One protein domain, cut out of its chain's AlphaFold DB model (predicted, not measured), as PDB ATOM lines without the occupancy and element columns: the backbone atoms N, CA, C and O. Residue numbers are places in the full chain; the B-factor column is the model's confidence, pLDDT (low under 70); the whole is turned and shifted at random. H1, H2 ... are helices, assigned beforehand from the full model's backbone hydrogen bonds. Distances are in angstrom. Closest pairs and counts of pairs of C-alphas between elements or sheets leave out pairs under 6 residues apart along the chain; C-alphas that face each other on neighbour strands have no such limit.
ATOM      1  N   GLU A 440      23.437   7.139  -7.272       88.00
ATOM      2  CA  GLU A 440      24.735   6.987  -7.934       88.00
ATOM      3  C   GLU A 440      25.780   7.975  -7.398       88.00
ATOM      4  O   GLU A 440      26.920   7.594  -7.124       88.00
ATOM      5  N   CYS A 441      25.411   9.246  -7.201       88.31
ATOM      6  CA  CYS A 441      26.314  10.237  -6.615       88.31
ATOM      7  C   CYS A 441      26.735   9.839  -5.193       88.31
ATOM      8  O   CYS A 441      27.909   9.973  -4.840       88.31
ATOM      9  N   ILE A 442      25.806   9.345  -4.373       88.94
ATOM     10  CA  ILE A 442      26.096   8.853  -3.022       88.94
ATOM     11  C   ILE A 442      27.032   7.643  -3.110       88.94
ATOM     12  O   ILE A 442      28.073   7.635  -2.449       88.94
ATOM     13  N   ALA A 443      26.726   6.667  -3.968       86.62
ATOM     14  CA  ALA A 443      27.531   5.465  -4.153       86.62
ATOM     15  C   ALA A 443      28.975   5.792  -4.564       86.62
ATOM     16  O   ALA A 443      29.910   5.321  -3.923       86.62
ATOM     17  N   VAL A 444      29.173   6.675  -5.550       85.19
ATOM     18  CA  VAL A 444      30.507   7.087  -6.024       85.19
ATOM     19  C   VAL A 444      31.334   7.756  -4.920       85.19
ATOM     20  O   VAL A 444      32.550   7.565  -4.861       85.19
ATOM     21  N   ASN A 445      30.706   8.540  -4.037       82.81
ATOM     22  CA  ASN A 445      31.421   9.232  -2.962       82.81
ATOM     23  C   ASN A 445      31.674   8.340  -1.729       82.81
ATOM     24  O   ASN A 445      32.705   8.509  -1.080       82.81
ATOM     25  N   HIS A 446      30.779   7.401  -1.406       83.56
ATOM     26  CA  HIS A 446      30.928   6.500  -0.252       83.56
ATOM     27  C   HIS A 446      31.745   5.239  -0.563       83.56
ATOM     28  O   HIS A 446      32.515   4.783   0.284       83.56
ATOM     29  N   PHE A 447      31.609   4.696  -1.773       78.56
ATOM     30  CA  PHE A 447      32.246   3.457  -2.218       78.56
ATOM     31  C   PHE A 447      32.968   3.682  -3.556       78.56
ATOM     32  O   PHE A 447      32.537   3.186  -4.597       78.56
ATOM     33  N   PRO A 448      34.072   4.452  -3.570       73.31
ATOM     34  CA  PRO A 448      34.783   4.758  -4.803       73.31
ATOM     35  C   PRO A 448      35.471   3.501  -5.363       73.31
ATOM     36  O   PRO A 448      36.567   3.130  -4.933       73.31
ATOM     37  N   GLU A 449      34.833   2.857  -6.339       71.31
ATOM     38  CA  GLU A 449      35.420   1.755  -7.106       71.31
ATOM     39  C   GLU A 449      36.658   2.210  -7.894       71.31
ATOM     40  O   GLU A 449      36.841   3.396  -8.194       71.31
ATOM     41  N   LYS A 450      37.542   1.262  -8.237       63.38
ATOM     42  CA  LYS A 450      38.757   1.559  -9.018       63.38
ATOM     43  C   LYS A 450      38.428   2.148 -10.392       63.38
ATOM     44  O   LYS A 450      39.163   3.022 -10.846       63.38
ATOM     45  N   ASP A 451      37.314   1.733 -10.984       67.25
ATOM     46  CA  ASP A 451      36.893   2.142 -12.327       67.25
ATOM     47  C   ASP A 451      36.335   3.578 -12.355       67.25
ATOM     48  O   ASP A 451      36.317   4.225 -13.399       67.25
ATOM     49  N   ASN A 452      36.008   4.145 -11.187       76.38
ATOM     50  CA  ASN A 452      35.564   5.533 -11.036       76.38
ATOM     51  C   ASN A 452      36.732   6.523 -10.903       76.38
ATOM     52  O   ASN A 452      36.531   7.675 -10.512       76.38
ATOM     53  N   LYS A 453      37.972   6.101 -11.179       84.50
ATOM     54  CA  LYS A 453      39.154   6.965 -11.103       84.50
ATOM     55  C   LYS A 453      39.694   7.284 -12.488       84.50
ATOM     56  O   LYS A 453      40.121   6.410 -13.232       84.50
ATOM     57  N   PHE A 454      39.758   8.574 -12.790       84.38
ATOM     58  CA  PHE A 454      40.446   9.104 -13.955       84.38
ATOM     59  C   PHE A 454      41.910   9.402 -13.625       84.38
ATOM     60  O   PHE A 454      42.207  10.054 -12.623       84.38
ATOM     61  N   TYR A 455      42.831   8.974 -14.482       87.12
ATOM     62  CA  TYR A 455      44.263   9.193 -14.299       87.12
ATOM     63  C   TYR A 455      44.775  10.200 -15.328       87.12
ATOM     64  O   TYR A 455      44.770   9.947 -16.531       87.12
ATOM     65  N   CYS A 456      45.225  11.358 -14.849       84.81
ATOM     66  CA  CYS A 456      45.773  12.406 -15.701       84.81
ATOM     67  C   CYS A 456      47.137  11.992 -16.264       84.81
ATOM     68  O   CYS A 456      47.997  11.528 -15.516       84.81
ATOM     69  N   LYS A 457      47.371  12.267 -17.554       79.94
ATOM     70  CA  LYS A 457      48.711  12.167 -18.162       79.94
ATOM     71  C   LYS A 457      49.680  13.196 -17.566       79.94
ATOM     72  O   LYS A 457      50.828  12.875 -17.298       79.94
ATOM     73  N   ALA A 458      49.182  14.406 -17.311       76.50
ATOM     74  CA  ALA A 458      49.867  15.477 -16.598       76.50
ATOM     75  C   ALA A 458      48.919  15.972 -15.496       76.50
ATOM     76  O   ALA A 458      47.905  16.603 -15.783       76.50
ATOM     77  N   CYS A 459      49.169  15.583 -14.245       80.19
ATOM     78  CA  CYS A 459      48.256  15.853 -13.134       80.19
ATOM     79  C   CYS A 459      48.539  17.234 -12.525       80.19
ATOM     80  O   CYS A 459      49.606  17.388 -11.928       80.19
ATOM     81  N   PRO A 460      47.599  18.201 -12.559       75.75
ATOM     82  CA  PRO A 460      47.814  19.513 -11.945       75.75
ATOM     83  C   PRO A 460      48.221  19.402 -10.470       75.75
ATOM     84  O   PRO A 460      49.151  20.061 -10.030       75.75
ATOM     85  N   LEU A 461      47.606  18.477  -9.723       79.50
ATOM     86  CA  LEU A 461      47.905  18.260  -8.301       79.50
ATOM     87  C   LEU A 461      49.318  17.722  -8.029       79.50
ATOM     88  O   LEU A 461      49.805  17.861  -6.910       79.50
ATOM     89  N   GLU A 462      49.951  17.069  -9.005       79.12
ATOM     90  CA  GLU A 462      51.324  16.564  -8.877       79.12
ATOM     91  C   GLU A 462      52.343  17.567  -9.432       79.12
ATOM     92  O   GLU A 462      53.430  17.678  -8.878       79.12
ATOM     93  N   ILE A 463      51.976  18.355 -10.452       69.44
ATOM     94  CA  ILE A 463      52.825  19.409 -11.038       69.44
ATOM     95  C   ILE A 463      53.114  20.531 -10.029       69.44
ATOM     96  O   ILE A 463      54.218  21.062 -10.013       69.44
ATOM     97  N   TYR A 464      52.167  20.858  -9.141       63.97
ATOM     98  CA  TYR A 464      52.382  21.855  -8.080       63.97
ATOM     99  C   TYR A 464      53.197  21.340  -6.886       63.97
ATOM    100  O   TYR A 464      53.490  22.103  -5.963       63.97
ATOM    101  N   LYS A 465      53.566  20.055  -6.852       71.44
ATOM    102  CA  LYS A 465      54.470  19.563  -5.812       71.44
ATOM    103  C   LYS A 465      55.891  19.901  -6.234       71.44
ATOM    104  O   LYS A 465      56.329  19.502  -7.301       71.44
ATOM    105  N   THR A 466      56.626  20.574  -5.356       54.72
ATOM    106  CA  THR A 466      58.018  21.048  -5.510       54.72
ATOM    107  C   THR A 466      59.073  19.945  -5.712       54.72
ATOM    108  O   THR A 466      60.264  20.165  -5.492       54.72
ATOM    109  N   LYS A 467      58.673  18.736  -6.114       66.12
ATOM    110  CA  LYS A 467      59.584  17.636  -6.405       66.12
ATOM    111  C   LYS A 467      60.167  17.787  -7.819       66.12
ATOM    112  O   LYS A 467      59.444  18.165  -8.734       66.12
ATOM    113  N   PRO A 468      61.448  17.427  -8.020       62.03
ATOM    114  CA  PRO A 468      62.118  17.513  -9.322       62.03
ATOM    115  C   PRO A 468      61.512  16.589 -10.391       62.03
ATOM    116  O   PRO A 468      61.739  16.803 -11.578       62.03
ATOM    117  N   SER A 469      60.724  15.590  -9.985       68.19
ATOM    118  CA  SER A 469      59.852  14.806 -10.855       68.19
ATOM    119  C   SER A 469      58.459  14.691 -10.215       68.19
ATOM    120  O   SER A 469      58.362  14.334  -9.036       68.19
ATOM    121  N   PRO A 470      57.372  15.007 -10.944       68.00
ATOM    122  CA  PRO A 470      56.023  14.804 -10.436       68.00
ATOM    123  C   PRO A 470      55.748  13.301 -10.298       68.00
ATOM    124  O   PRO A 470      56.035  12.519 -11.207       68.00
ATOM    125  N   ASP A 471      55.198  12.894  -9.152       74.50
ATOM    126  CA  ASP A 471      54.743  11.516  -8.954       74.50
ATOM    127  C   ASP A 471      53.620  11.198  -9.975       74.50
ATOM    128  O   ASP A 471      52.897  12.105 -10.408       74.50
ATOM    129  N   PRO A 472      53.420   9.924 -10.367       81.69
ATOM    130  CA  PRO A 472      52.297   9.553 -11.220       81.69
ATOM    131  C   PRO A 472      50.960   9.929 -10.569       81.69
ATOM    132  O   PRO A 472      50.802   9.896  -9.344       81.69
ATOM    133  N   CYS A 473      49.973  10.267 -11.405       86.00
ATOM    134  CA  CYS A 473      48.642  10.648 -10.947       86.00
ATOM    135  C   CYS A 473      48.060   9.579 -10.008       86.00
ATOM    136  O   CYS A 473      47.967   8.404 -10.360       86.00
ATOM    137  N   LYS A 474      47.602   9.996  -8.822       85.25
ATOM    138  CA  LYS A 474      46.973   9.099  -7.834       85.25
ATOM    139  C   LYS A 474      45.512   8.747  -8.157       85.25
ATOM    140  O   LYS A 474      44.875   8.015  -7.399       85.25
ATOM    141  N   GLY A 475      45.002   9.242  -9.282       86.25
ATOM    142  CA  GLY A 475      43.620   9.099  -9.718       86.25
ATOM    143  C   GLY A 475      42.711  10.184  -9.140       86.25
ATOM    144  O   GLY A 475      42.823  10.567  -7.975       86.25
ATOM    145  N   HIS A 476      41.788  10.665  -9.964       85.69
ATOM    146  CA  HIS A 476      40.756  11.636  -9.624       85.69
ATOM    147  C   HIS A 476      39.399  10.962  -9.707       85.69
ATOM    148  O   HIS A 476      39.112  10.282 -10.687       85.69
ATOM    149  N   LEU A 477      38.558  11.162  -8.698       85.88
ATOM    150  CA  LEU A 477      37.217  10.593  -8.705       85.88
ATOM    151  C   LEU A 477      36.395  11.219  -9.842       85.88
ATOM    152  O   LEU A 477      36.108  12.419  -9.808       85.88
ATOM    153  N   ALA A 478      36.032  10.407 -10.831       84.38
ATOM    154  CA  ALA A 478      35.082  10.756 -11.869       84.38
ATOM    155  C   ALA A 478      33.687  10.759 -11.238       84.38
ATOM    156  O   ALA A 478      33.194   9.733 -10.775       84.38
ATOM    157  N   ARG A 479      33.080  11.943 -11.153       85.38
ATOM    158  CA  ARG A 479      31.751  12.119 -10.564       85.38
ATOM    159  C   ARG A 479      30.721  12.298 -11.663       85.38
ATOM    160  O   ARG A 479      31.001  12.942 -12.675       85.38
ATOM    161  N   LYS A 480      29.514  11.797 -11.414       86.38
ATOM    162  CA  LYS A 480      28.332  12.236 -12.150       86.38
ATOM    163  C   LYS A 480      28.147  13.741 -11.929       86.38
ATOM    164  O   LYS A 480      28.468  14.279 -10.868       86.38
ATOM    165  N   PHE A 481      27.680  14.424 -12.961       87.94
ATOM    166  CA  PHE A 481      27.463  15.864 -12.952       87.94
ATOM    167  C   PHE A 481      26.187  16.183 -13.717       87.94
ATOM    168  O   PHE A 481      25.735  15.400 -14.552       87.94
TER     169      PHE A 481
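AT A GLANCE: This is residues 440 to 481 of the 536 residues of the protein "Pre-SET domain-containing protein" of Triticum turgidum subsp. durum (UniProt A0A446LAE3). With little regular structure, this is a long, thin loop of chain: it runs out from H1 at one end, past the small helix H2 toward the other end, turns through residues 464 to 469, which stick out free, and runs back to finish near H1. The two runs are tied by a short antiparallel pairing of residues 453 to 454 with 476 to 477. The printed part has 42 residues, 11 of them in two named helices, H1 then H2, with no named strand; its class is all helix. It is loose, with a radius of gyration of the C-alphas of 12.5 A, and spans 39 by 17 by 16 A.

IN THESE COORDINATES: H1 is residues 440 to 446, 9.9 A from its first C-alpha at (24.735, 6.987, -7.934) to its last. H2 is residues 460 to 463, 5.1 A long, ending at C-alpha 463 at (52.825, 19.409, -11.038).

HOW THE PARTS SIT: H1 and H2 are apart. In H1 every O i to N i+4 pair is within hydrogen-bond range; H2 is too short for such a pair.

THE WHOLE: The C-alphas farthest apart, those of Glu 440 and Pro 468, are 38.9 A apart. The printed part has no cut, and the link from H1 to H2 is long. Confidence is under 70 at residues 450 to 451, 463 to 464 and 466 to 470.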